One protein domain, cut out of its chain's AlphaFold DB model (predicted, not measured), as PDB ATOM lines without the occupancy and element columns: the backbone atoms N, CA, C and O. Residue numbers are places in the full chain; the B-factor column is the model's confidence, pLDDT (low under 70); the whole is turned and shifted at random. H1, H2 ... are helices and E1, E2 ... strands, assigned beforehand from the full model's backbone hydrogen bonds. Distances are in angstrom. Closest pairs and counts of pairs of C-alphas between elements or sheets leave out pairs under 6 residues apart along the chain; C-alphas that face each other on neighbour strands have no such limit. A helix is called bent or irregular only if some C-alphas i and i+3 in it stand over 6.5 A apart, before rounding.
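This is residues 13 to 82 of the 83 residues of an uncharacterized protein of Bacillus oleronius (UniProt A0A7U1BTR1). A small hairpin of two strands, E1 and E2, stands beside the long helix H2, and H3 packs on H2 away from the hairpin, folding back beside it; together they make a flat row. Short helices lie at the two far ends: H1 beyond the hairpin on a long link, with residues 16 to 22 sticking out, and H4 past the end of H3. The printed part has 70 residues, with four named helices and two strands in the order H1 E1 E2 H2 H3 H4; the sheet, order E1 - E2, is antiparallel, and the class is mostly helix. The whole is loose, with a radius of gyration of the C-alphas of 15.5 A and spans of 45 by 32 by 14 A.

E1, residues 31 to 34, and E2, residues 37 to 40, form an antiparallel hairpin at 169 degrees; N 32 and O 39 are 2.8 A apart and N 39 and O 32 2.9 A, within hydrogen-bond range. The closest C-alphas of E2 and H2, residues 42 to 56, are those of Ala 40 and Phe 48, 6.1 A apart. H2 touches H3, residues 61 to 71, in a helical hairpin, opposite ways at a shallow tilt of 15 degrees; their closest C-alphas, of Ile 50 and Ile 64, are 6.8 A apart. H4, residues 77 to 80, is apart from H3, and H1, residues 13 to 18, is apart from H2. Every O i to N i+4 pair is within hydrogen-bond range in H1 and H3, and 9 of 11 in H2; H4 is too short for such a pair.

H2 measures 21.0 A from C-alpha 42 at (122.996, 138.392, 89.244) to C-alpha 56; it is irregular, with C-alphas 43 and 46 8.0 A apart. H3 measures 15.6 A, E1 and E2 10.3 A each, H1 8.6 A and H4 5.0 A. H1 begins at C-alpha 13 at (125.675, 155.655, 86.949), and H4 ends at C-alpha 80 at (131.821, 118.330, 81.097).

The C-alphas farthest apart, of Gly 19 and Glu 81, are 45.7 A apart. The printed part has no cut. The link from H1 to E1, 12 residues, is long; the other links are tight. Mean pLDDT of the printed part is 89.8, and residue 82 is under 70.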
ATOM      1  N   GLU A  13     126.715 154.671  87.283       97.25
ATOM      2  CA  GLU A  13     125.675 155.655  86.949       97.25
ATOM      3  C   GLU A  13     124.287 155.232  87.456       97.25
ATOM      4  O   GLU A  13     123.554 156.042  88.012       97.25
ATOM      5  N   GLN A  14     123.929 153.951  87.317       97.44
ATOM      6  CA  GLN A  14     122.660 153.426  87.830       97.44
ATOM      7  C   GLN A  14     122.604 153.455  89.364       97.44
ATOM      8  O   GLN A  14     121.558 153.771  89.929       97.44
ATOM      9  N   ARG A  15     123.715 153.141  90.047       95.94
ATOM     10  CA  ARG A  15     123.801 153.227  91.513       95.94
ATOM     11  C   ARG A  15     123.645 154.664  92.004       95.94
ATOM     12  O   ARG A  15     122.869 154.899  92.927       95.94
ATOM     13  N   GLU A  16     124.330 155.606  91.360       95.19
ATOM     14  CA  GLU A  16     124.240 157.041  91.659       95.19
ATOM     15  C   GLU A  16     122.826 157.577  91.407       95.19
ATOM     16  O   GLU A  16     122.252 158.229  92.277       95.19
ATOM     17  N   PHE A  17     122.226 157.238  90.260       96.06
ATOM     18  CA  PHE A  17     120.869 157.651  89.892       96.06
ATOM     19  C   PHE A  17     119.809 157.191  90.904       96.06
ATOM     20  O   PHE A  17     118.887 157.940  91.216       96.06
ATOM     21  N   LEU A  18     119.938 155.972  91.438       94.44
ATOM     22  CA  LEU A  18     118.998 155.426  92.421       94.44
ATOM     23  C   LEU A  18     119.150 156.048  93.822       94.44
ATOM     24  O   LEU A  18     118.255 155.884  94.649       94.44
ATOM     25  N   GLY A  19     120.264 156.729  94.118       88.75
ATOM     26  CA  GLY A  19     120.478 157.513  95.345       88.75
ATOM     27  C   GLY A  19     120.563 156.727  96.665       88.75
ATOM     28  O   GLY A  19     120.802 157.323  97.712       88.75
ATOM     29  N   GLY A  20     120.375 155.404  96.644       87.88
ATOM     30  CA  GLY A  20     120.412 154.535  97.831       87.88
ATOM     31  C   GLY A  20     121.744 153.816  98.067       87.88
ATOM     32  O   GLY A  20     121.897 153.121  99.071       87.88
ATOM     33  N   PHE A  21     122.696 153.956  97.144       92.12
ATOM     34  CA  PHE A  21     123.972 153.249  97.157       92.12
ATOM     35  C   PHE A  21     125.110 154.180  97.579       92.12
ATOM     36  O   PHE A  21     125.327 155.222  96.968       92.12
ATOM     37  N   GLN A  22     125.864 153.779  98.602       93.62
ATOM     38  CA  GLN A  22     127.122 154.428  98.976       93.62
ATOM     39  C   GLN A  22     128.251 153.863  98.115       93.62
ATOM     40  O   GLN A  22     128.616 152.694  98.251       93.62
ATOM     41  N   GLU A  23     128.772 154.643  97.177       94.06
ATOM     42  CA  GLU A  23     129.743 154.151  96.194       94.06
ATOM     43  C   GLU A  23     131.065 153.706  96.846       94.06
ATOM     44  O   GLU A  23     131.676 152.733  96.411       94.06
ATOM     45  N   GLU A  24     131.462 154.332  97.955       94.75
ATOM     46  CA  GLU A  24     132.627 153.973  98.773       94.75
ATOM     47  C   GLU A  24     132.587 152.525  99.299       94.75
ATOM     48  O   GLU A  24     133.627 151.896  99.541       94.75
ATOM     49  N   ASN A  25     131.385 151.958  99.409       96.06
ATOM     50  CA  ASN A  25     131.142 150.612  99.917       96.06
ATOM     51  C   ASN A  25     130.954 149.571  98.806       96.06
ATOM     52  O   ASN A  25     130.916 148.372  99.087       96.06
ATOM     53  N   TYR A  26     130.909 149.988  97.539       96.88
ATOM     54  CA  TYR A  26     130.820 149.058  96.422       96.88
ATOM     55  C   TYR A  26     132.108 148.236  96.272       96.88
ATOM     56  O   TYR A  26     133.228 148.753  96.356       96.88
ATOM     57  N   ARG A  27     131.962 146.935  96.019       97.62
ATOM     58  CA  ARG A  27     133.052 146.018  95.675       97.62
ATOM     59  C   ARG A  27     132.705 145.300  94.377       97.62
ATOM     60  O   ARG A  27     131.652 144.671  94.254       97.62
ATOM     61  N   TYR A  28     133.612 145.369  93.404       96.62
ATOM     62  CA  TYR A  28     133.471 144.622  92.158       96.62
ATOM     63  C   TYR A  28     133.930 143.174  92.355       96.62
ATOM     64  O   TYR A  28     135.059 142.807  92.040       96.62
ATOM     65  N   GLN A  29     133.050 142.382  92.959       97.69
ATOM     66  CA  GLN A  29     133.227 140.964  93.260       97.69
ATOM     67  C   GLN A  29     131.922 140.220  92.933       97.69
ATOM     68  O   GLN A  29     130.866 140.852  92.948       97.69
ATOM     69  N   PRO A  30     131.958 138.907  92.646       97.06
ATOM     70  CA  PRO A  30     130.746 138.124  92.377       97.06
ATOM     71  C   PRO A  30     129.749 138.173  93.543       97.06
ATOM     72  O   PRO A  30     128.552 138.353  93.335       97.06
ATOM     73  N   PHE A  31     130.257 138.100  94.775       97.88
ATOM     74  CA  PHE A  31     129.501 138.238  96.016       97.88
ATOM     75  C   PHE A  31     130.333 138.947  97.094       97.88
ATOM     76  O   PHE A  31     131.558 139.020  96.993       97.88
ATOM     77  N   VAL A  32     129.668 139.470  98.126       97.81
ATOM     78  CA  VAL A  32     130.276 140.104  99.306       97.81
ATOM     79  C   VAL A  32     129.539 139.641 100.556       97.81
ATOM     80  O   VAL A  32     128.315 139.769 100.628       97.81
ATOM     81  N   VAL A  33     130.293 139.159 101.546       96.62
ATOM     82  CA  VAL A  33     129.800 138.802 102.883       96.62
ATOM     83  C   VAL A  33     130.319 139.815 103.901       96.62
ATOM     84  O   VAL A  33     131.517 140.099 103.950       96.62
ATOM     85  N   HIS A  34     129.430 140.336 104.742       95.62
ATOM     86  CA  HIS A  34     129.775 141.192 105.871       95.62
ATOM     87  C   HIS A  34     128.859 140.902 107.065       95.62
ATOM     88  O   HIS A  34     127.686 141.277 107.076       95.62
ATOM     89  N   GLY A  35     129.391 140.215 108.081       92.62
ATOM     90  CA  GLY A  35     128.592 139.739 109.211       92.62
ATOM     91  C   GLY A  35     127.466 138.816 108.738       92.62
ATOM     92  O   GLY A  35     127.728 137.762 108.167       92.62
ATOM     93  N   HIS A  36     126.215 139.233 108.945       93.62
ATOM     94  CA  HIS A  36     125.013 138.500 108.524       93.62
ATOM     95  C   HIS A  36     124.419 138.992 107.194       93.62
ATOM     96  O   HIS A  36     123.295 138.635 106.852       93.62
ATOM     97  N   ILE A  37     125.147 139.828 106.448       95.44
ATOM     98  CA  ILE A  37     124.700 140.375 105.167       95.44
ATOM     99  C   ILE A  37     125.505 139.728 104.045       95.44
ATOM    100  O   ILE A  37     126.733 139.789 104.037       95.44
ATOM    101  N   LEU A  38     124.789 139.152 103.084       97.56
ATOM    102  CA  LEU A  38     125.325 138.625 101.836       97.56
ATOM    103  C   LEU A  38     124.682 139.381 100.672       97.56
ATOM    104  O   LEU A  38     123.459 139.494 100.589       97.56
ATOM    105  N   THR A  39     125.510 139.893  99.769       97.81
ATOM    106  CA  THR A  39     125.076 140.500  98.502       97.81
ATOM    107  C   THR A  39     125.793 139.820  97.344       97.81
ATOM    108  O   THR A  39     126.907 139.329  97.521       97.81
ATOM    109  N   ALA A  40     125.169 139.770  96.169       98.38
ATOM    110  CA  ALA A  40     125.746 139.148  94.985       98.38
ATOM    111  C   ALA A  40     125.327 139.865  93.702       98.38
ATOM    112  O   ALA A  40     124.288 140.527  93.635       98.38
ATOM    113  N   GLN A  41     126.150 139.717  92.672       98.06
ATOM    114  CA  GLN A  41     125.780 140.058  91.308       98.06
ATOM    115  C   GLN A  41     124.879 138.958  90.737       98.06
ATOM    116  O   GLN A  41     125.011 137.788  91.083       98.06
ATOM    117  N   GLY A  42     123.974 139.312  89.825       96.56
ATOM    118  CA  GLY A  42     122.996 138.392  89.244       96.56
ATOM    119  C   GLY A  42     123.615 137.182  88.541       96.56
ATOM    120  O   GLY A  42     123.003 136.122  88.525       96.56
ATOM    121  N   HIS A  43     124.839 137.294  88.014       95.31
ATOM    122  CA  HIS A  43     125.553 136.158  87.418       95.31
ATOM    123  C   HIS A  43     126.140 135.183  88.456       95.31
ATOM    124  O   HIS A  43     126.469 134.057  88.104       95.31
ATOM    125  N   ALA A  44     126.254 135.597  89.720       96.56
ATOM    126  CA  ALA A  44     126.844 134.838  90.824       96.56
ATOM    127  C   ALA A  44     125.772 134.186  91.722       96.56
ATOM    128  O   ALA A  44     125.970 133.989  92.920       96.56
ATOM    129  N   PHE A  45     124.597 133.879  91.165       94.62
ATOM    130  CA  PHE A  45     123.476 133.308  91.919       94.62
ATOM    131  C   PHE A  45     123.805 131.936  92.538       94.62
ATOM    132  O   PHE A  45     123.293 131.608  93.608       94.62
ATOM    133  N   VAL A  46     124.680 131.151  91.896       93.81
ATOM    134  CA  VAL A  46     125.201 129.884  92.437       93.81
ATOM    135  C   VAL A  46     126.030 130.140  93.692       93.81
ATOM    136  O   VAL A  46     125.756 129.552  94.738       93.81
ATOM    137  N   ASP A  47     127.006 131.047  93.605       94.69
ATOM    138  CA  ASP A  47     127.864 131.409  94.735       94.69
ATOM    139  C   ASP A  47     127.045 131.960  95.902       94.69
ATOM    140  O   ASP A  47     127.271 131.587  97.050       94.69
ATOM    141  N   PHE A  48     126.032 132.782  95.607       96.19
ATOM    142  CA  PHE A  48     125.102 133.287  96.612       96.19
ATOM    143  C   PHE A  48     124.414 132.154  97.386       96.19
ATOM    144  O   PHE A  48     124.388 132.180  98.614       96.19
ATOM    145  N   GLY A  49     123.878 131.143  96.692       93.44
ATOM    146  CA  GLY A  49     123.224 130.004  97.345       93.44
ATOM    147  C   GLY A  49     124.179 129.203  98.236       93.44
ATOM    148  O   GLY A  49     123.820 128.808  99.348       93.44
ATOM    149  N   ILE A  50     125.420 129.016  97.780       93.00
ATOM    150  CA  ILE A  50     126.469 128.320  98.535       93.00
ATOM    151  C   ILE A  50     126.850 129.107  99.796       93.00
ATOM    152  O   ILE A  50     126.894 128.534 100.885       93.00
ATOM    153  N   GLU A  51     127.106 130.413  99.678       94.06
ATOM    154  CA  GLU A  51     127.458 131.264 100.821       94.06
ATOM    155  C   GLU A  51     126.310 131.394 101.823       94.06
ATOM    156  O   GLU A  51     126.538 131.296 103.028       94.06
ATOM    157  N   LEU A  52     125.066 131.518 101.357       94.25
ATOM    158  CA  LEU A  52     123.901 131.534 102.240       94.25
ATOM    159  C   LEU A  52     123.812 130.244 103.064       94.25
ATOM    160  O   LEU A  52     123.598 130.299 104.272       94.25
ATOM    161  N   THR A  53     124.051 129.095 102.429       91.44
ATOM    162  CA  THR A  53     124.044 127.787 103.099       91.44
ATOM    163  C   THR A  53     125.138 127.686 104.167       91.44
ATOM    164  O   THR A  53     124.895 127.184 105.267       91.44
ATOM    165  N   LYS A  54     126.336 128.227 103.893       90.94
ATOM    166  CA  LYS A  54     127.414 128.349 104.893       90.94
ATOM    167  C   LYS A  54     126.990 129.215 106.079       90.94
ATOM    168  O   LYS A  54     127.288 128.868 107.218       90.94
ATOM    169  N   MET A  55     126.309 130.334 105.819       91.81
ATOM    170  CA  MET A  55     125.893 131.286 106.854       91.81
ATOM    171  C   MET A  55     124.838 130.715 107.807       91.81
ATOM    172  O   MET A  55     124.864 131.043 108.991       91.81
ATOM    173  N   ILE A  56     123.930 129.869 107.311       91.25
ATOM    174  CA  ILE A  56     122.871 129.244 108.124       91.25
ATOM    175  C   ILE A  56     123.322 127.944 108.812       91.25
ATOM    176  O   ILE A  56     122.618 127.442 109.683       91.25
ATOM    177  N   GLY A  57     124.509 127.425 108.475       83.88
ATOM    178  CA  GLY A  57     125.127 126.285 109.159       83.88
ATOM    179  C   GLY A  57     124.444 124.938 108.909       83.88
ATOM    180  O   GLY A  57     124.613 124.018 109.704       83.88
ATOM    181  N   GLU A  58     123.671 124.814 107.830       80.25
ATOM    182  CA  GLU A  58     122.859 123.619 107.558       80.25
ATOM    183  C   GLU A  58     123.652 122.447 106.962       80.25
ATOM    184  O   GLU A  58     123.166 121.318 106.988       80.25
ATOM    185  N   LEU A  59     124.867 122.681 106.455       81.62
ATOM    186  CA  LEU A  59     125.697 121.660 105.809       81.62
ATOM    187  C   LEU A  59     127.131 121.656 106.351       81.62
ATOM    188  O   LEU A  59     127.677 122.691 106.740       81.62
ATOM    189  N   ASP A  60     127.763 120.483 106.330       85.75
ATOM    190  CA  ASP A  60     129.189 120.347 106.607       85.75
ATOM    191  C   ASP A  60     130.056 120.907 105.455       85.75
ATOM    192  O   ASP A  60     129.599 121.147 104.331       85.75
ATOM    193  N   LYS A  61     131.346 121.125 105.743       82.94
ATOM    194  CA  LYS A  61     132.293 121.733 104.796       82.94
ATOM    195  C   LYS A  61     132.517 120.896 103.534       82.94
ATOM    196  O   LYS A  61     132.763 121.483 102.485       82.94
ATOM    197  N   GLU A  62     132.479 119.572 103.639       86.38
ATOM    198  CA  GLU A  62     132.726 118.663 102.516       86.38
ATOM    199  C   GLU A  62     131.563 118.734 101.527       86.38
ATOM    200  O   GLU A  62     131.773 119.018 100.346       86.38
ATOM    201  N   THR A  63     130.331 118.658 102.034       86.25
ATOM    202  CA  THR A  63     129.110 118.826 101.238       86.25
ATOM    203  C   THR A  63     129.093 120.172 100.507       86.25
ATOM    204  O   THR A  63     128.773 120.248  99.320       86.25
ATOM    205  N   ILE A  64     129.490 121.255 101.181       85.62
ATOM    206  CA  ILE A  64     129.577 122.588 100.569       85.62
ATOM    207  C   ILE A  64     130.604 122.634  99.424       85.62
ATOM    208  O   ILE A  64     130.349 123.268  98.395       85.62
ATOM    209  N   MET A  65     131.759 121.983  99.585       82.81
ATOM    210  CA  MET A  65     132.787 121.926  98.542       82.81
ATOM    211  C   MET A  65     132.318 121.137  97.318       82.81
ATOM    212  O   MET A  65     132.554 121.570  96.188       82.81
ATOM    213  N   ASP A  66     131.609 120.028  97.520       87.25
ATOM    214  CA  ASP A  66     131.064 119.237  96.416       87.25
ATOM    215  C   ASP A  66     129.957 119.974  95.655       87.25
ATOM    216  O   ASP A  66     129.948 119.952  94.421       87.25
ATOM    217  N   LEU A  67     129.079 120.702  96.355       85.75
ATOM    218  CA  LEU A  67     128.089 121.577  95.714       85.75
ATOM    219  C   LEU A  67     128.770 122.671  94.886       85.75
ATOM    220  O   LEU A  67     128.374 122.916  93.745       85.75
ATOM    221  N   HIS A  68     129.812 123.301  95.435       87.00
ATOM    222  CA  HIS A  68     130.579 124.312  94.716       87.00
ATOM    223  C   HIS A  68     131.170 123.757  93.419       87.00
ATOM    224  O   HIS A  68     130.966 124.351  92.362       87.00
ATOM    225  N   ASP A  69     131.873 122.625  93.468       86.88
ATOM    226  CA  ASP A  69     132.447 122.012  92.267       86.88
ATOM    227  C   ASP A  69     131.362 121.668  91.239       86.88
ATOM    228  O   ASP A  69     131.465 122.077  90.077       86.88
ATOM    229  N   PHE A  70     130.294 120.995  91.675       87.25
ATOM    230  CA  PHE A  70     129.222 120.525  90.801       87.25
ATOM    231  C   PHE A  70     128.526 121.663  90.047       87.25
ATOM    232  O   PHE A  70     128.364 121.587  88.823       87.25
ATOM    233  N   TYR A  71     128.140 122.734  90.746       87.00
ATOM    234  CA  TYR A  71     127.452 123.864  90.116       87.00
ATOM    235  C   TYR A  71     128.371 124.730  89.249       87.00
ATOM    236  O   TYR A  71     127.894 125.377  88.320       87.00
ATOM    237  N   HIS A  72     129.686 124.673  89.467       84.44
ATOM    238  CA  HIS A  72     130.679 125.263  88.566       84.44
ATOM    239  C   HIS A  72     131.064 124.339  87.400       84.44
ATOM    240  O   HIS A  72     132.009 124.618  86.653       84.44
ATOM    241  N   GLY A  73     130.338 123.231  87.222       81.56
ATOM    242  CA  GLY A  73     130.543 122.293  86.124       81.56
ATOM    243  C   GLY A  73     131.819 121.464  86.257       81.56
ATOM    244  O   GLY A  73     132.323 120.980  85.247       81.56
ATOM    245  N   LYS A  74     132.364 121.331  87.470       80.19
ATOM    246  CA  LYS A  74     133.412 120.359  87.812       80.19
ATOM    247  C   LYS A  74     132.743 119.143  88.438       80.19
ATOM    248  O   LYS A  74     131.819 119.300  89.227       80.19
ATOM    249  N   LYS A  75     133.174 117.929  88.102       76.44
ATOM    250  CA  LYS A  75     132.525 116.674  88.541       76.44
ATOM    251  C   LYS A  75     131.079 116.519  88.033       76.44
ATOM    252  O   LYS A  75     130.416 115.528  88.342       76.44
ATOM    253  N   ASN A  76     130.576 117.457  87.227       78.06
ATOM    254  CA  ASN A  76     129.285 117.355  86.561       78.06
ATOM    255  C   ASN A  76     129.504 116.747  85.177       78.06
ATOM    256  O   ASN A  76     129.597 117.459  84.179       78.06
ATOM    257  N   ARG A  77     129.584 115.415  85.140       74.88
ATOM    258  CA  ARG A  77     129.936 114.636  83.944       74.88
ATOM    259  C   ARG A  77     129.130 115.029  82.701       74.88
ATOM    260  O   ARG A  77     129.689 115.121  81.619       74.88
ATOM    261  N   ARG A  78     127.838 115.342  82.868       70.81
ATOM    262  CA  ARG A  78     126.979 115.808  81.768       70.81
ATOM    263  C   ARG A  78     127.404 117.171  81.234       70.81
ATOM    264  O   ARG A  78     127.418 117.351  80.032       70.81
ATOM    265  N   MET A  79     127.737 118.130  82.097       71.81
ATOM    266  CA  MET A  79     128.193 119.461  81.666       71.81
ATOM    267  C   MET A  79     129.620 119.441  81.113       71.81
ATOM    268  O   MET A  79     129.947 120.234  80.236       71.81
ATOM    269  N   GLU A  80     130.465 118.539  81.610       75.69
ATOM    270  CA  GLU A  80     131.821 118.330  81.097       75.69
ATOM    271  C   GLU A  80     131.818 117.760  79.669       75.69
ATOM    272  O   GLU A  80     132.706 118.093  78.894       75.69
ATOM    273  N   GLU A  81     130.799 116.978  79.291       76.88
ATOM    274  CA  GLU A  81     130.598 116.467  77.923       76.88
ATOM    275  C   GLU A  81     130.198 117.556  76.899       76.88
ATOM    276  O   GLU A  81     130.295 117.317  75.697       76.88
ATOM    277  N   TYR A  82     129.772 118.747  77.349       61.72
ATOM    278  CA  TYR A  82     129.358 119.873  76.491       61.72
ATOM    279  C   TYR A  82     130.385 121.027  76.417       61.72
ATOM    280  O   TYR A  82     130.049 122.089  75.885       61.72
TER     281      TYR A  82